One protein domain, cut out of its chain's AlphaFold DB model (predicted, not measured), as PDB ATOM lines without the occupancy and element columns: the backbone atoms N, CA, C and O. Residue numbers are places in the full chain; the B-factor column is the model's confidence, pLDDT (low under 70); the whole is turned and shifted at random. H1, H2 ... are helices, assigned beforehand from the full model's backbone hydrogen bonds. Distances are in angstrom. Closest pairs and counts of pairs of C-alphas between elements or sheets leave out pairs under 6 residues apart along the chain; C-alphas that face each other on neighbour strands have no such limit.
ATOM      1  N   ASP A 765      31.456  16.900  -2.014       73.50
ATOM      2  CA  ASP A 765      31.670  18.349  -2.084       73.50
ATOM      3  C   ASP A 765      32.827  18.762  -3.004       73.50
ATOM      4  O   ASP A 765      32.856  19.898  -3.474       73.50
ATOM      5  N   ILE A 766      33.736  17.838  -3.337       80.12
ATOM      6  CA  ILE A 766      34.837  18.092  -4.276       80.12
ATOM      7  C   ILE A 766      34.668  17.404  -5.643       80.12
ATOM      8  O   ILE A 766      35.556  17.492  -6.492       80.12
ATOM      9  N   PHE A 767      33.534  16.751  -5.918       87.94
ATOM     10  CA  PHE A 767      33.328  16.021  -7.182       87.94
ATOM     11  C   PHE A 767      33.189  16.921  -8.411       87.94
ATOM     12  O   PHE A 767      33.438  16.473  -9.529       87.94
ATOM     13  N   SER A 768      32.833  18.192  -8.232       89.62
ATOM     14  CA  SER A 768      32.756  19.160  -9.328       89.62
ATOM     15  C   SER A 768      34.141  19.577  -9.850       89.62
ATOM     16  O   SER A 768      34.265  19.974 -11.009       89.62
ATOM     17  N   TYR A 769      35.208  19.433  -9.052       88.94
ATOM     18  CA  TYR A 769      36.557  19.948  -9.345       88.94
ATOM     19  C   TYR A 769      37.183  19.463 -10.658       88.94
ATOM     20  O   TYR A 769      37.672  20.305 -11.416       88.94
ATOM     21  N   PRO A 770      37.150  18.162 -11.006       91.12
ATOM     22  CA  PRO A 770      37.642  17.698 -12.301       91.12
ATOM     23  C   PRO A 770      36.984  18.422 -13.483       91.12
ATOM     24  O   PRO A 770      37.658  18.774 -14.451       91.12
ATOM     25  N   TYR A 771      35.687  18.723 -13.386       92.56
ATOM     26  CA  TYR A 771      34.943  19.399 -14.446       92.56
ATOM     27  C   TYR A 771      35.339  20.872 -14.605       92.56
ATOM     28  O   TYR A 771      35.333  21.365 -15.732       92.56
ATOM     29  N   TYR A 772      35.795  21.548 -13.542       89.44
ATOM     30  CA  TYR A 772      36.398  22.884 -13.665       89.44
ATOM     31  C   TYR A 772      37.660  22.853 -14.533       89.44
ATOM     32  O   TYR A 772      37.853  23.715 -15.392       89.44
ATOM     33  N   TYR A 773      38.515  21.846 -14.351       91.31
ATOM     34  CA  TYR A 773      39.728  21.710 -15.155       91.31
ATOM     35  C   TYR A 773      39.428  21.263 -16.592       91.31
ATOM     36  O   TYR A 773      40.072  21.749 -17.522       91.31
ATOM     37  N   ILE A 774      38.398  20.433 -16.801       92.69
ATOM     38  CA  ILE A 774      37.883  20.103 -18.141       92.69
ATOM     39  C   ILE A 774      37.357  21.363 -18.843       92.69
ATOM     40  O   ILE A 774      37.677  21.595 -20.010       92.69
ATOM     41  N   LEU A 775      36.573  22.191 -18.149       92.25
ATOM     42  CA  LEU A 775      36.094  23.477 -18.655       92.25
ATOM     43  C   LEU A 775      37.277  24.354 -19.081       92.25
ATOM     44  O   LEU A 775      37.336  24.789 -20.230       92.25
ATOM     45  N   LYS A 776      38.244  24.558 -18.181       91.00
ATOM     46  CA  LYS A 776      39.428  25.386 -18.435       91.00
ATOM     47  C   LYS A 776      40.237  24.891 -19.634       91.00
ATOM     48  O   LYS A 776      40.607  25.687 -20.491       91.00
ATOM     49  N   TRP A 777      40.463  23.582 -19.729       93.00
ATOM     50  CA  TRP A 777      41.187  22.979 -20.847       93.00
ATOM     51  C   TRP A 777      40.489  23.218 -22.192       93.00
ATOM     52  O   TRP A 777      41.123  23.627 -23.162       93.00
ATOM     53  N   ASN A 778      39.166  23.038 -22.250       92.44
ATOM     54  CA  ASN A 778      38.398  23.318 -23.465       92.44
ATOM     55  C   ASN A 778      38.431  24.800 -23.856       92.44
ATOM     56  O   ASN A 778      38.511  25.104 -25.040       92.44
ATOM     57  N   LEU A 779      38.420  25.713 -22.885       89.69
ATOM     58  CA  LEU A 779      38.486  27.154 -23.139       89.69
ATOM     59  C   LEU A 779      39.849  27.613 -23.678       89.69
ATOM     60  O   LEU A 779      39.895  28.537 -24.485       89.69
ATOM     61  N   ILE A 780      40.943  26.963 -23.280       89.06
ATOM     62  CA  ILE A 780      42.270  27.233 -23.854       89.06
ATOM     63  C   ILE A 780      42.339  26.729 -25.295       89.06
ATOM     64  O   ILE A 780      42.716  27.474 -26.191       89.06
ATOM     65  N   ARG A 781      41.878  25.500 -25.558       91.00
ATOM     66  CA  ARG A 781      41.838  24.964 -26.931       91.00
ATOM     67  C   ARG A 781      40.901  25.748 -27.855       91.00
ATOM     68  O   ARG A 781      41.113  25.797 -29.066       91.00
ATOM     69  N   LEU A 782      39.865  26.359 -27.284       90.75
ATOM     70  CA  LEU A 782      38.957  27.256 -27.986       90.75
ATOM     71  C   LEU A 782      39.669  28.517 -28.493       90.75
ATOM     72  O   LEU A 782      39.368  28.944 -29.603       90.75
ATOM     73  N   GLU A 783      40.608  29.087 -27.729       89.44
ATOM     74  CA  GLU A 783      41.421  30.233 -28.165       89.44
ATOM     75  C   GLU A 783      42.199  29.894 -29.442       89.44
ATOM     76  O   GLU A 783      42.072  30.589 -30.451       89.44
ATOM     77  N   ASP A 784      42.909  28.764 -29.445       87.44
ATOM     78  CA  ASP A 784      43.689  28.307 -30.599       87.44
ATOM     79  C   ASP A 784      42.802  28.009 -31.817       87.44
ATOM     80  O   ASP A 784      43.114  28.400 -32.947       87.44
ATOM     81  N   ALA A 785      41.664  27.340 -31.604       90.06
ATOM     82  CA  ALA A 785      40.695  27.052 -32.661       90.06
ATOM     83  C   ALA A 785      40.093  28.337 -33.254       90.06
ATOM     84  O   ALA A 785      39.895  28.432 -34.465       90.06
ATOM     85  N   PHE A 786      39.835  29.338 -32.409       89.06
ATOM     86  CA  PHE A 786      39.310  30.632 -32.825       89.06
ATOM     87  C   PHE A 786      40.343  31.425 -33.635       89.06
ATOM     88  O   PHE A 786      40.028  31.909 -34.723       89.06
ATOM     89  N   LEU A 787      41.592  31.500 -33.162       87.69
ATOM     90  CA  LEU A 787      42.687  32.182 -33.862       87.69
ATOM     91  C   LEU A 787      43.037  31.511 -35.199       87.69
ATOM     92  O   LEU A 787      43.376  32.198 -36.162       87.69
ATOM     93  N   SER A 788      42.906  30.184 -35.280       88.94
ATOM     94  CA  SER A 788      43.092  29.405 -36.515       88.94
ATOM     95  C   SER A 788      41.853  29.345 -37.420       88.94
ATOM     96  O   SER A 788      41.900  28.696 -38.464       88.94
ATOM     97  N   GLN A 789      40.760  30.026 -37.053       88.56
ATOM     98  CA  GLN A 789      39.500  30.081 -37.809       88.56
ATOM     99  C   GLN A 789      38.867  28.700 -38.078       88.56
ATOM    100  O   GLN A 789      38.169  28.497 -39.074       88.56
ATOM    101  N   ASN A 790      39.074  27.731 -37.183       90.94
ATOM    102  CA  ASN A 790      38.533  26.382 -37.315       90.94
ATOM    103  C   ASN A 790      37.156  26.260 -36.640       90.94
ATOM    104  O   ASN A 790      37.048  25.851 -35.483       90.94
ATOM    105  N   ALA A 791      36.096  26.595 -37.381       87.25
ATOM    106  CA  ALA A 791      34.720  26.633 -36.874       87.25
ATOM    107  C   ALA A 791      34.243  25.307 -36.244       87.25
ATOM    108  O   ALA A 791      33.607  25.323 -35.194       87.25
ATOM    109  N   ILE A 792      34.612  24.156 -36.823       91.25
ATOM    110  CA  ILE A 792      34.220  22.831 -36.304       91.25
ATOM    111  C   ILE A 792      34.799  22.607 -34.902       91.25
ATOM    112  O   ILE A 792      34.111  22.126 -34.001       91.25
ATOM    113  N   MET A 793      36.071  22.968 -34.705       92.12
ATOM    114  CA  MET A 793      36.735  22.811 -33.410       92.12
ATOM    115  C   MET A 793      36.235  23.831 -32.385       92.12
ATOM    116  O   MET A 793      36.089  23.486 -31.214       92.12
ATOM    117  N   VAL A 794      35.917  25.054 -32.820       89.56
ATOM    118  CA  VAL A 794      35.265  26.070 -31.979       89.56
ATOM    119  C   VAL A 794      33.949  25.527 -31.413       89.56
ATOM    120  O   VAL A 794      33.777  25.515 -30.193       89.56
ATOM    121  N   ASP A 795      33.066  24.996 -32.261       90.00
ATOM    122  CA  ASP A 795      31.775  24.441 -31.831       90.00
ATOM    123  C   ASP A 795      31.948  23.253 -30.870       90.00
ATOM    124  O   ASP A 795      31.272  23.171 -29.837       90.00
ATOM    125  N   LEU A 796      32.896  22.356 -31.164       94.44
ATOM    126  CA  LEU A 796      33.212  21.204 -30.317       94.44
ATOM    127  C   LEU A 796      33.664  21.626 -28.911       94.44
ATOM    128  O   LEU A 796      33.180  21.084 -27.909       94.44
ATOM    129  N   TYR A 797      34.591  22.581 -28.822       93.69
ATOM    130  CA  TYR A 797      35.142  23.029 -27.545       93.69
ATOM    131  C   TYR A 797      34.140  23.859 -26.743       93.69
ATOM    132  O   TYR A 797      34.039  23.658 -25.531       93.69
ATOM    133  N   VAL A 798      33.328  24.699 -27.394       92.19
ATOM    134  CA  VAL A 798      32.215  25.406 -26.736       92.19
ATOM    135  C   VAL A 798      31.192  24.412 -26.186       92.19
ATOM    136  O   VAL A 798      30.786  24.528 -25.028       92.19
ATOM    137  N   SER A 799      30.795  23.402 -26.967       93.50
ATOM    138  CA  SER A 799      29.858  22.362 -26.516       93.50
ATOM    139  C   SER A 799      30.407  21.580 -25.318       93.50
ATOM    140  O   SER A 799      29.699  21.344 -24.336       93.50
ATOM    141  N   SER A 800      31.690  21.219 -25.358       94.56
ATOM    142  CA  SER A 800      32.357  20.495 -24.270       94.56
ATOM    143  C   SER A 800      32.471  21.342 -22.997       94.56
ATOM    144  O   SER A 800      32.186  20.852 -21.904       94.56
ATOM    145  N   ALA A 801      32.809  22.628 -23.133       93.44
ATOM    146  CA  ALA A 801      32.845  23.585 -22.029       93.44
ATOM    147  C   ALA A 801      31.459  23.783 -21.389       93.44
ATOM    148  O   ALA A 801      31.332  23.778 -20.164       93.44
ATOM    149  N   LYS A 802      30.400  23.880 -22.203       93.56
ATOM    150  CA  LYS A 802      29.012  23.953 -21.719       93.56
ATOM    151  C   LYS A 802      28.612  22.703 -20.944       93.56
ATOM    152  O   LYS A 802      28.031  22.827 -19.868       93.56
ATOM    153  N   LYS A 803      28.951  21.513 -21.452       95.62
ATOM    154  CA  LYS A 803      28.702  20.251 -20.742       95.62
ATOM    155  C   LYS A 803      29.411  20.235 -19.387       95.62
ATOM    156  O   LYS A 803      28.775  19.924 -18.392       95.62
ATOM    157  N   ALA A 804      30.682  20.631 -19.336       94.38
ATOM    158  CA  ALA A 804      31.424  20.709 -18.079       94.38
ATOM    159  C   ALA A 804      30.768  21.674 -17.073       94.38
ATOM    160  O   ALA A 804      30.607  21.309 -15.914       94.38
ATOM    161  N   CYS A 805      30.307  22.852 -17.516       93.94
ATOM    162  CA  CYS A 805      29.573  23.784 -16.651       93.94
ATOM    163  C   CYS A 805      28.282  23.174 -16.087       93.94
ATOM    164  O   CYS A 805      27.972  23.407 -14.925       93.94
ATOM    165  N   LEU A 806      27.534  22.410 -16.892       95.06
ATOM    166  CA  LEU A 806      26.304  21.747 -16.444       95.06
ATOM    167  C   LEU A 806      26.584  20.665 -15.396       95.06
ATOM    168  O   LEU A 806      25.879  20.602 -14.397       95.06
ATOM    169  N   GLU A 807      27.615  19.845 -15.605       95.50
ATOM    170  CA  GLU A 807      28.026  18.820 -14.634       95.50
ATOM    171  C   GLU A 807      28.484  19.466 -13.317       95.50
ATOM    172  O   GLU A 807      28.076  19.033 -12.242       95.50
ATOM    173  N   MET A 808      29.271  20.548 -13.388       93.25
ATOM    174  CA  MET A 808      29.670  21.330 -12.210       93.25
ATOM    175  C   MET A 808      28.457  21.875 -11.454       93.25
ATOM    176  O   MET A 808      28.359  21.675 -10.250       93.25
ATOM    177  N   GLU A 809      27.538  22.537 -12.168       94.75
ATOM    178  CA  GLU A 809      26.309  23.121 -11.616       94.75
ATOM    179  C   GLU A 809      25.488  22.053 -10.882       94.75
ATOM    180  O   GLU A 809      25.171  22.234  -9.712       94.75
ATOM    181  N   GLN A 810      25.244  20.900 -11.512       95.12
ATOM    182  CA  GLN A 810      24.484  19.799 -10.912       95.12
ATOM    183  C   GLN A 810      25.168  19.203  -9.678       95.12
ATOM    184  O   GLN A 810      24.514  18.942  -8.668       95.12
ATOM    185  N   LEU A 811      26.478  18.957  -9.749       92.81
ATOM    186  CA  LEU A 811      27.233  18.387  -8.634       92.81
ATOM    187  C   LEU A 811      27.273  19.345  -7.440       92.81
ATOM    188  O   LEU A 811      27.014  18.910  -6.319       92.81
ATOM    189  N   ASP A 812      27.527  20.634  -7.680       91.12
ATOM    190  CA  ASP A 812      27.580  21.662  -6.638       91.12
ATOM    191  C   ASP A 812      26.180  21.966  -6.054       91.12
ATOM    192  O   ASP A 812      26.056  22.170  -4.844       91.12
ATOM    193  N   GLU A 813      25.106  21.926  -6.857       91.81
ATOM    194  CA  GLU A 813      23.717  22.051  -6.378       91.81
ATOM    195  C   GLU A 813      23.334  20.913  -5.424       91.81
ATOM    196  O   GLU A 813      22.758  21.166  -4.364       91.81
ATOM    197  N   ASN A 814      23.703  19.670  -5.756       89.31
ATOM    198  CA  ASN A 814      23.381  18.481  -4.957       89.31
ATOM    199  C   ASN A 814      23.972  18.509  -3.539       89.31
ATOM    200  O   ASN A 814      23.485  17.799  -2.656       89.31
ATOM    201  N   VAL A 815      25.026  19.298  -3.324       83.75
ATOM    202  CA  VAL A 815      25.720  19.442  -2.034       83.75
ATOM    203  C   VAL A 815      25.561  20.840  -1.424       83.75
ATOM    204  O   VAL A 815      26.089  21.098  -0.347       83.75
ATOM    205  N   GLY A 816      24.825  21.744  -2.080       83.94
ATOM    206  CA  GLY A 816      24.583  23.102  -1.589       83.94
ATOM    207  C   GLY A 816      25.779  24.060  -1.698       83.94
ATOM    208  O   GLY A 816      25.802  25.080  -1.009       83.94
ATOM    209  N   ASN A 817      26.766  23.782  -2.556       86.75
ATOM    210  CA  ASN A 817      27.922  24.660  -2.757       86.75
ATOM    211  C   ASN A 817      27.543  25.890  -3.602       86.75
ATOM    212  O   ASN A 817      27.718  25.920  -4.820       86.75
ATOM    213  N   HIS A 818      27.040  26.944  -2.954       87.31
ATOM    214  CA  HIS A 818      26.555  28.141  -3.651       87.31
ATOM    215  C   HIS A 818      27.637  28.868  -4.456       87.31
ATOM    216  O   HIS A 818      27.329  29.453  -5.497       87.31
ATOM    217  N   TYR A 819      28.895  28.842  -4.002       88.50
ATOM    218  CA  TYR A 819      29.996  29.432  -4.764       88.50
ATOM    219  C   TYR A 819      30.266  28.637  -6.042       88.50
ATOM    220  O   TYR A 819      30.452  29.223  -7.108       88.50
ATOM    221  N   GLY A 820      30.219  27.307  -5.957       89.44
ATOM    222  CA  GLY A 820      30.359  26.431  -7.111       89.44
ATOM    223  C   GLY A 820      29.273  26.647  -8.170       89.44
ATOM    224  O   GLY A 820      29.576  26.926  -9.333       89.44
ATOM    225  N   VAL A 821      28.010  26.688  -7.738       91.50
ATOM    226  CA  VAL A 821      26.857  27.009  -8.600       91.50
ATOM    227  C   VAL A 821      26.993  28.395  -9.233       91.50
ATOM    228  O   VAL A 821      26.791  28.566 -10.440       91.50
ATOM    229  N   TRP A 822      27.393  29.399  -8.443       93.25
ATOM    230  CA  TRP A 822      27.625  30.751  -8.951       93.25
ATOM    231  C   TRP A 822      28.713  30.767 -10.036       93.25
ATOM    232  O   TRP A 822      28.506  31.373 -11.091       93.25
ATOM    233  N   ARG A 823      29.839  30.067  -9.826       91.38
ATOM    234  CA  ARG A 823      30.926  29.968 -10.814       91.38
ATOM    235  C   ARG A 823      30.457  29.287 -12.096       91.38
ATOM    236  O   ARG A 823      30.744  29.793 -13.180       91.38
ATOM    237  N   ALA A 824      29.711  28.188 -11.997       93.06
ATOM    238  CA  ALA A 824      29.155  27.508 -13.166       93.06
ATOM    239  C   ALA A 824      28.242  28.445 -13.977       93.06
ATOM    240  O   ALA A 824      28.410  28.583 -15.191       93.06
ATOM    241  N   SER A 825      27.355  29.184 -13.301       93.19
ATOM    242  CA  SER A 825      26.506  30.214 -13.912       93.19
ATOM    243  C   SER A 825      27.304  31.359 -14.553       93.19
ATOM    244  O   SER A 825      26.945  31.841 -15.635       93.19
ATOM    245  N   PHE A 826      28.400  31.790 -13.922       94.38
ATOM    246  CA  PHE A 826      29.309  32.796 -14.466       94.38
ATOM    247  C   PHE A 826      29.965  32.320 -15.764       94.38
ATOM    248  O   PHE A 826      29.807  32.973 -16.797       94.38
ATOM    249  N   PHE A 827      30.602  31.149 -15.766       92.94
ATOM    250  CA  PHE A 827      31.244  30.608 -16.967       92.94
ATOM    251  C   PHE A 827      30.245  30.299 -18.088       92.94
ATOM    252  O   PHE A 827      30.492  30.645 -19.242       92.94
ATOM    253  N   LYS A 828      29.073  29.749 -17.756       91.75
ATOM    254  CA  LYS A 828      27.969  29.524 -18.703       91.75
ATOM    255  C   LYS A 828      27.500  30.822 -19.358       91.75
ATOM    256  O   LYS A 828      27.240  30.832 -20.555       91.75
ATOM    257  N   THR A 829      27.437  31.919 -18.599       91.56
ATOM    258  CA  THR A 829      27.100  33.251 -19.126       91.56
ATOM    259  C   THR A 829      28.159  33.752 -20.104       91.56
ATOM    260  O   THR A 829      27.806  34.260 -21.166       91.56
ATOM    261  N   LEU A 830      29.445  33.582 -19.789       90.50
ATOM    262  CA  LEU A 830      30.529  33.987 -20.689       90.50
ATOM    263  C   LEU A 830      30.551  33.154 -21.982       90.50
ATOM    264  O   LEU A 830      30.835  33.691 -23.048       90.50
ATOM    265  N   LEU A 831      30.189  31.869 -21.910       89.19
ATOM    266  CA  LEU A 831      30.090  30.970 -23.067       89.19
ATOM    267  C   LEU A 831      28.978  31.349 -24.066       89.19
ATOM    268  O   LEU A 831      29.000  30.873 -25.201       89.19
ATOM    269  N   LEU A 832      28.032  32.220 -23.689       86.31
ATOM    270  CA  LEU A 832      26.984  32.708 -24.597       86.31
ATOM    271  C   LEU A 832      27.538  33.580 -25.729       86.31
ATOM    272  O   LEU A 832      26.867  33.756 -26.741       86.31
ATOM    273  N   ILE A 833      28.761  34.110 -25.606       82.56
ATOM    274  CA  ILE A 833      29.342  34.974 -26.646       82.56
ATOM    275  C   ILE A 833      29.500  34.250 -27.997       82.56
ATOM    276  O   ILE A 833      29.523  34.887 -29.052       82.56
ATOM    277  N   TRP A 834      29.536  32.916 -27.981       82.00
ATOM    278  CA  TRP A 834      29.620  32.073 -29.175       82.00
ATOM    279  C   TRP A 834      28.253  31.666 -29.764       82.00
ATOM    280  O   TRP A 834      28.224  31.001 -30.794       82.00
ATOM    281  N   GLU A 835      27.122  32.085 -29.189       75.31
ATOM    282  CA  GLU A 835      25.765  31.786 -29.694       75.31
ATOM    283  C   GLU A 835      25.204  32.947 -30.528       75.31
ATOM    284  O   GLU A 835      25.308  34.052 -30.046       75.31
ATOM    285  N   SER A 836      24.632  32.711 -31.724       61.50
ATOM    286  CA  SER A 836      23.905  33.595 -32.694       61.50
ATOM    287  C   SER A 836      23.779  35.136 -32.480       61.50
ATOM    288  O   SER A 836      23.608  35.626 -31.385       61.50
ATOM    289  N   ASP A 837      23.904  35.914 -33.571       62.84
ATOM    290  CA  ASP A 837      23.938  37.401 -33.752       62.84
ATOM    291  C   ASP A 837      24.682  38.340 -32.745       62.84
ATOM    292  O   ASP A 837      24.424  38.365 -31.550       62.84
ATOM    293  N   ALA A 838      25.640  39.150 -33.220       59.59
ATOM    294  CA  ALA A 838      26.721  39.741 -32.397       59.59
ATOM    295  C   ALA A 838      26.324  40.915 -31.466       59.59
ATOM    296  O   ALA A 838      26.969  41.139 -30.435       59.59
ATOM    297  N   VAL A 839      25.284  41.675 -31.818       61.19
ATOM    298  CA  VAL A 839      24.885  42.900 -31.096       61.19
ATOM    299  C   VAL A 839      23.937  42.586 -29.933       61.19
ATOM    300  O   VAL A 839      24.154  43.065 -28.819       61.19
ATOM    301  N   GLU A 840      22.945  41.715 -30.145       62.69
ATOM    302  CA  GLU A 840      22.054  41.248 -29.071       62.69
ATOM    303  C   GLU A 840      22.833  40.472 -27.994       62.69
ATOM    304  O   GLU A 840      22.638  40.721 -26.800       62.69
ATOM    305  N   ARG A 841      23.808  39.639 -28.401       69.19
ATOM    306  CA  ARG A 841      24.724  38.895 -27.511       69.19
ATOM    307  C   ARG A 841      25.355  39.758 -26.424       69.19
ATOM    308  O   ARG A 841      25.285  39.420 -25.244       69.19
ATOM    309  N   SER A 842      25.991  40.861 -26.818       69.31
ATOM    310  CA  SER A 842      26.798  41.670 -25.897       69.31
ATOM    311  C   SER A 842      25.927  42.330 -24.828       69.31
ATOM    312  O   SER A 842      26.272  42.307 -23.648       69.31
ATOM    313  N   SER A 843      24.751  42.835 -25.212       77.06
ATOM    314  CA  SER A 843      23.807  43.459 -24.277       77.06
ATOM    315  C   SER A 843      23.255  42.471 -23.237       77.06
ATOM    316  O   SER A 843      23.279  42.758 -22.037       77.06
ATOM    317  N   HIS A 844      22.856  41.272 -23.673       82.31
ATOM    318  CA  HIS A 844      22.317  40.224 -22.806       82.31
ATOM    319  C   HIS A 844      23.382  39.638 -21.860       82.31
ATOM    320  O   HIS A 844      23.107  39.407 -20.679       82.31
ATOM    321  N   ILE A 845      24.624  39.449 -22.329       86.56
ATOM    322  CA  ILE A 845      25.738  39.008 -21.471       86.56
ATOM    323  C   ILE A 845      26.038  40.063 -20.404       86.56
ATOM    324  O   ILE A 845      26.155  39.724 -19.226       86.56
ATOM    325  N   LEU A 846      26.114  41.345 -20.780       87.75
ATOM    326  CA  LEU A 846      26.354  42.438 -19.833       87.75
ATOM    327  C   LEU A 846      25.249  42.540 -18.773       87.75
ATOM    328  O   LEU A 846      25.546  42.788 -17.602       87.75
ATOM    329  N   GLU A 847      23.986  42.327 -19.144       88.62
ATOM    330  CA  GLU A 847      22.873  42.284 -18.192       88.62
ATOM    331  C   GLU A 847      23.021  41.125 -17.194       88.62
ATOM    332  O   GLU A 847      22.965  41.339 -15.979       88.62
ATOM    333  N   ARG A 848      23.313  39.912 -17.678       91.44
ATOM    334  CA  ARG A 848      23.553  38.752 -16.804       91.44
ATOM    335  C   ARG A 848      24.763  38.946 -15.894       91.44
ATOM    336  O   ARG A 848      24.689  38.631 -14.707       91.44
ATOM    337  N   LEU A 849      25.855  39.522 -16.399       93.00
ATOM    338  CA  LEU A 849      27.032  39.844 -15.590       93.00
ATOM    339  C   LEU A 849      26.726  40.883 -14.504       93.00
ATOM    340  O   LEU A 849      27.249  40.765 -13.397       93.00
ATOM    341  N   LYS A 850      25.835  41.856 -14.750       92.12
ATOM    342  CA  LYS A 850      25.364  42.783 -13.701       92.12
ATOM    343  C   LYS A 850      24.619  42.044 -12.586       92.12
ATOM    344  O   LYS A 850      24.851  42.339 -11.409       92.12
ATOM    345  N   VAL A 851      23.769  41.072 -12.929       94.62
ATOM    346  CA  VAL A 851      23.068  40.223 -11.947       94.62
ATOM    347  C   VAL A 851      24.066  39.381 -11.149       94.62
ATOM    348  O   VAL A 851      24.043  39.400  -9.915       94.62
ATOM    349  N   LEU A 852      24.996  38.710 -11.832       95.19
ATOM    350  CA  LEU A 852      26.025  37.884 -11.198       95.19
ATOM    351  C   LEU A 852      26.955  38.700 -10.303       95.19
ATOM    352  O   LEU A 852      27.259  38.250  -9.204       95.19
ATOM    353  N   LYS A 853      27.331  39.919 -10.702       95.75
ATOM    354  CA  LYS A 853      28.109  40.855  -9.878       95.75
ATOM    355  C   LYS A 853      27.360  41.265  -8.617       95.75
ATOM    356  O   LYS A 853      27.958  41.330  -7.546       95.75
ATOM    357  N   LYS A 854      26.055  41.546  -8.717       94.69
ATOM    358  CA  LYS A 854      25.223  41.855  -7.543       94.69
ATOM    359  C   LYS A 854      25.175  40.660  -6.588       94.69
ATOM    360  O   LYS A 854      25.314  40.853  -5.379       94.69
ATOM    361  N   SER A 855      25.032  39.449  -7.126       93.75
ATOM    362  CA  SER A 855      25.087  38.208  -6.348       93.75
ATOM    363  C   SER A 855      26.459  38.009  -5.688       93.75
ATOM    364  O   SER A 855      26.531  37.867  -4.472       93.75
ATOM    365  N   ALA A 856      27.554  38.125  -6.444       91.88
ATOM    366  CA  ALA A 856      28.926  38.007  -5.949       91.88
ATOM    367  C   ALA A 856      29.226  39.011  -4.830       91.88
ATOM    368  O   ALA A 856      29.740  38.643  -3.778       91.88
ATOM    369  N   LYS A 857      28.818  40.275  -5.003       92.19
ATOM    370  CA  LYS A 857      28.956  41.313  -3.972       92.19
ATOM    371  C   LYS A 857      28.165  40.976  -2.706       92.19
ATOM    372  O   LYS A 857      28.671  41.190  -1.610       92.19
ATOM    373  N   SER A 858      26.946  40.455  -2.853       89.88
ATOM    374  CA  SER A 858      26.097  40.068  -1.715       89.88
ATOM    375  C   SER A 858      26.683  38.881  -0.945       89.88
ATOM    376  O   SER A 858      26.590  38.843   0.277       89.88
ATOM    377  N   ASN A 859      27.350  37.964  -1.651       87.06
ATOM    378  CA  ASN A 859      28.020  36.791  -1.084       87.06
ATOM    379  C   ASN A 859      29.501  37.025  -0.720       87.06
ATOM    380  O   ASN A 859      30.171  36.097  -0.284       87.06
ATOM    381  N   ARG A 860      30.015  38.259  -0.857       89.88
ATOM    382  CA  ARG A 860      31.412  38.637  -0.550       89.88
ATOM    383  C   ARG A 860      32.485  37.932  -1.401       89.88
ATOM    384  O   ARG A 860      33.629  37.798  -0.973       89.88
ATOM    385  N   PHE A 861      32.159  37.560  -2.636       91.25
ATOM    386  CA  PHE A 861      33.123  37.086  -3.638       91.25
ATOM    387  C   PHE A 861      33.854  38.278  -4.272       91.25
ATOM    388  O   PHE A 861      33.608  38.661  -5.416       91.25
ATOM    389  N   PHE A 862      34.688  38.964  -3.485       91.12
ATOM    390  CA  PHE A 862      35.268  40.251  -3.880       91.12
ATOM    391  C   PHE A 862      36.198  40.138  -5.086       91.12
ATOM    392  O   PHE A 862      36.176  41.027  -5.940       91.12
ATOM    393  N   ARG A 863      36.949  39.035  -5.196       90.31
ATOM    394  CA  ARG A 863      37.751  38.755  -6.392       90.31
ATOM    395  C   ARG A 863      36.898  38.722  -7.651       90.31
ATOM    396  O   ARG A 863      37.223  39.365  -8.642       90.31
ATOM    397  N   ASP A 864      35.790  37.996  -7.607       92.69
ATOM    398  CA  ASP A 864      34.904  37.846  -8.752       92.69
ATOM    399  C   ASP A 864      34.202  39.155  -9.123       92.69
ATOM    400  O   ASP A 864      34.001  39.450 -10.299       92.69
ATOM    401  N   VAL A 865      33.887  39.995  -8.134       94.19
ATOM    402  CA  VAL A 865      33.403  41.361  -8.384       94.19
ATOM    403  C   VAL A 865      34.452  42.187  -9.132       94.19
ATOM    404  O   VAL A 865      34.096  42.905 -10.067       94.19
ATOM    405  N   GLU A 866      35.724  42.095  -8.738       92.88
ATOM    406  CA  GLU A 866      36.837  42.771  -9.414       92.88
ATOM    407  C   GLU A 866      36.998  42.277 -10.859       92.88
ATOM    408  O   GLU A 866      37.081  43.090 -11.779       92.88
ATOM    409  N   ILE A 867      36.916  40.962 -11.078       93.06
ATOM    410  CA  ILE A 867      36.942  40.350 -12.413       93.06
ATOM    411  C   ILE A 867      35.790  40.860 -13.282       93.06
ATOM    412  O   ILE A 867      36.011  41.246 -14.429       93.06
ATOM    413  N   ILE A 868      34.560  40.890 -12.759       94.19
ATOM    414  CA  ILE A 868      33.411  41.372 -13.535       94.19
ATOM    415  C   ILE A 868      33.549  42.865 -13.840       94.19
ATOM    416  O   ILE A 868      33.192  43.287 -14.938       94.19
ATOM    417  N   ASN A 869      34.082  43.677 -12.920       93.00
ATOM    418  CA  ASN A 869      34.374  45.084 -13.211       93.00
ATOM    419  C   ASN A 869      35.325  45.202 -14.399       93.00
ATOM    420  O   ASN A 869      34.973  45.837 -15.383       93.00
ATOM    421  N   TRP A 870      36.460  44.511 -14.337       92.38
ATOM    422  CA  TRP A 870      37.474  44.520 -15.387       92.38
ATOM    423  C   TRP A 870      36.944  44.029 -16.750       92.38
ATOM    424  O   TRP A 870      37.229  44.621 -17.799       92.38
ATOM    425  N   LEU A 871      36.111  42.982 -16.746       90.12
ATOM    426  CA  LEU A 871      35.432  42.483 -17.948       90.12
ATOM    427  C   LEU A 871      34.464  43.506 -18.553       90.12
ATOM    428  O   LEU A 871      34.279  43.522 -19.767       90.12
ATOM    429  N   THR A 872      33.825  44.323 -17.713       87.94
ATOM    430  CA  THR A 872      32.768  45.273 -18.103       87.94
ATOM    431  C   THR A 872      33.261  46.718 -18.224       87.94
ATOM    432  O   THR A 872      32.460  47.636 -18.389       87.94
ATOM    433  N   GLU A 873      34.579  46.936 -18.185       82.00
ATOM    434  CA  GLU A 873      35.222  48.183 -18.604       82.00
ATOM    435  C   GLU A 873      35.095  48.330 -20.133       82.00
ATOM    436  O   GLU A 873      35.988  47.918 -20.878       82.00
ATOM    437  N   GLY A 874      33.949  48.846 -20.592       74.75
ATOM    438  CA  GLY A 874      33.604  49.061 -22.004       74.75
ATOM    439  C   GLY A 874      32.126  48.779 -22.317       74.75
ATOM    440  O   GLY A 874      31.391  48.254 -21.483       74.75
ATOM    441  N   GLU A 875      31.679  49.123 -23.529       71.00
ATOM    442  CA  GLU A 875      30.319  48.806 -24.015       71.00
ATOM    443  C   GLU A 875      30.207  47.389 -24.607       71.00
ATOM    444  O   GLU A 875      29.107  46.855 -24.732       71.00
ATOM    445  N   VAL A 876      31.339  46.763 -24.950       76.75
ATOM    446  CA  VAL A 876      31.431  45.416 -25.532       76.75
ATOM    447  C   VAL A 876      32.538  44.638 -24.824       76.75
ATOM    448  O   VAL A 876      33.586  45.196 -24.502       76.75
ATOM    449  N   ILE A 877      32.314  43.344 -24.586       81.88
ATOM    450  CA  ILE A 877      33.323  42.458 -23.997       81.88
ATOM    451  C   ILE A 877      34.253  41.958 -25.102       81.88
ATOM    452  O   ILE A 877      33.828  41.275 -26.031       81.88
ATOM    453  N   GLU A 878      35.538  42.270 -24.985       82.94
ATOM    454  CA  GLU A 878      36.552  41.838 -25.944       82.94
ATOM    455  C   GLU A 878      36.891  40.348 -25.779       82.94
ATOM    456  O   GLU A 878      37.162  39.876 -24.670       82.94
ATOM    457  N   PHE A 879      36.977  39.609 -26.892       83.06
ATOM    458  CA  PHE A 879      37.399  38.200 -26.889       83.06
ATOM    459  C   PHE A 879      38.762  37.993 -26.215       83.06
ATOM    460  O   PHE A 879      38.942  37.026 -25.481       83.06
ATOM    461  N   GLN A 880      39.705  38.924 -26.395       85.19
ATOM    462  CA  GLN A 880      41.022  38.859 -25.750       85.19
ATOM    463  C   GLN A 880      40.923  38.907 -24.219       85.19
ATOM    464  O   GLN A 880      41.609  38.145 -23.538       85.19
ATOM    465  N   LYS A 881      40.036  39.747 -23.660       87.62
ATOM    466  CA  LYS A 881      39.776  39.779 -22.212       87.62
ATOM    467  C   LYS A 881      39.183  38.452 -21.727       87.62
ATOM    468  O   LYS A 881      39.572  37.959 -20.672       87.62
ATOM    469  N   LEU A 882      38.285  37.842 -22.501       87.75
ATOM    470  CA  LEU A 882      37.691  36.547 -22.155       87.75
ATOM    471  C   LEU A 882      38.711  35.409 -22.159       87.75
ATOM    472  O   LEU A 882      38.793  34.676 -21.178       87.75
ATOM    473  N   PHE A 883      39.524  35.281 -23.208       88.56
ATOM    474  CA  PHE A 883      40.568  34.253 -23.248       88.56
ATOM    475  C   PHE A 883      41.578  34.429 -22.111       88.56
ATOM    476  O   PHE A 883      41.889  33.473 -21.396       88.56
ATOM    477  N   ARG A 884      41.987  35.676 -21.844       90.06
ATOM    478  CA  ARG A 884      42.849  36.014 -20.705       90.06
ATOM    479  C   ARG A 884      42.224  35.617 -19.366       90.06
ATOM    480  O   ARG A 884      42.911  35.037 -18.526       90.06
ATOM    481  N   LEU A 885      40.926  35.864 -19.182       91.75
ATOM    482  CA  LEU A 885      40.175  35.412 -18.011       91.75
ATOM    483  C   LEU A 885      40.189  33.900 -17.866       91.75
ATOM    484  O   LEU A 885      40.560  33.400 -16.810       91.75
ATOM    485  N   PHE A 886      39.803  33.165 -18.904       87.62
ATOM    486  CA  PHE A 886      39.742  31.710 -18.818       87.62
ATOM    487  C   PHE A 886      41.106  31.095 -18.512       87.62
ATOM    488  O   PHE A 886      41.193  30.141 -17.739       87.62
ATOM    489  N   LYS A 887      42.179  31.687 -19.042       87.94
ATOM    490  CA  LYS A 887      43.548  31.265 -18.761       87.94
ATOM    491  C   LYS A 887      43.956  31.558 -17.315       87.94
ATOM    492  O   LYS A 887      44.418  30.655 -16.620       87.94
ATOM    493  N   PHE A 888      43.739  32.771 -16.814       89.69
ATOM    494  CA  PHE A 888      44.303  33.218 -15.531       89.69
ATOM    495  C   PHE A 888      43.317  33.316 -14.366       89.69
ATOM    496  O   PHE A 888      43.692  33.797 -13.298       89.69
ATOM    497  N   TYR A 889      42.084  32.829 -14.518       88.38
ATOM    498  CA  TYR A 889      41.158  32.716 -13.393       88.38
ATOM    499  C   TYR A 889      41.785  31.849 -12.277       88.38
ATOM    500  O   TYR A 889      42.175  30.701 -12.551       88.38
ATOM    501  N   PRO A 890      41.926  32.376 -11.044       76.00
ATOM    502  CA  PRO A 890      42.609  31.684  -9.957       76.00
ATOM    503  C   PRO A 890      41.669  30.666  -9.306       76.00
ATOM    504  O   PRO A 890      40.783  31.006  -8.520       76.00
ATOM    505  N   PHE A 891      41.866  29.394  -9.644       74.00
ATOM    506  CA  PHE A 891      41.151  28.279  -9.033       74.00
ATOM    507  C   PHE A 891      41.877  27.823  -7.772       74.00
ATOM    508  O   PHE A 891      42.820  27.042  -7.844       74.00
ATOM    509  N   VAL A 892      41.421  28.307  -6.620       68.50
ATOM    510  CA  VAL A 892      41.851  27.814  -5.309       68.50
ATOM    511  C   VAL A 892      40.900  26.693  -4.897       68.50
ATOM    512  O   VAL A 892      39.681  26.857  -4.998       68.50
ATOM    513  N   HIS A 893      41.437  25.566  -4.436       67.38
ATOM    514  CA  HIS A 893      40.626  24.523  -3.811       67.38
ATOM    515  C   HIS A 893      39.985  25.030  -2.513       67.38
ATOM    516  O   HIS A 893      40.705  25.491  -1.621       67.38
ATOM    517  N   GLN A 894      38.650  24.953  -2.424       55.59
ATOM    518  CA  GLN A 894      37.931  24.927  -1.140       55.59
ATOM    519  C   GLN A 894      38.333  23.656  -0.403       55.59
ATOM    520  O   GLN A 894      38.577  23.782   0.818       55.59
TER     521      GLN A 894
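AT A GLANCE: This is residues 765 to 894 of the 894 residues of an uncharacterized protein of Pseudoalteromonas byunsanensis (UniProt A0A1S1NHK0). Six helices run to and fro side by side in a nearly closed ring, H6 returning to H1. H3 is nearest the middle. The printed part has 130 residues with six named helices, H1 to H6, and no named strand: all helix. It is compact, radius of gyration of the C-alphas 14.3 A, spanning 39 by 30 by 23 A.

IN THESE COORDINATES: H1, residues 769 to 787, begins at C-alpha (36.557, 19.948, -9.345) and is 28.1 A long. H2 is residues 791 to 815, 36.7 A; H3, 818 to 834, 26.0 A; H4, 838 to 858, 30.7 A. H5, 862 to 871, and H6, 879 to 888, are 14.2 A each; H6 ends at C-alpha (44.303, 33.218, -15.531).

HOW THE PARTS SIT: H1 and H2, a hairpin, touch; their closest C-alphas, Leu 775 and Ala 801, are 4.7 A apart. H1, with residues 776 to 783 alone, touches H6 at an only just steep tilt of 36 degrees, closest C-alphas Lys 776 and Phe 886, 6.3 A. In H5 and H6 every O i to N i+4 pair is within hydrogen-bond range; H1 has 14 of 15, H2 20 of 21, H3 10 of 13, H4 15 of 17.

THE WHOLE: The printed part has no cut and no long link. Residues 836 to 842 and 892 to 894 are under pLDDT 70.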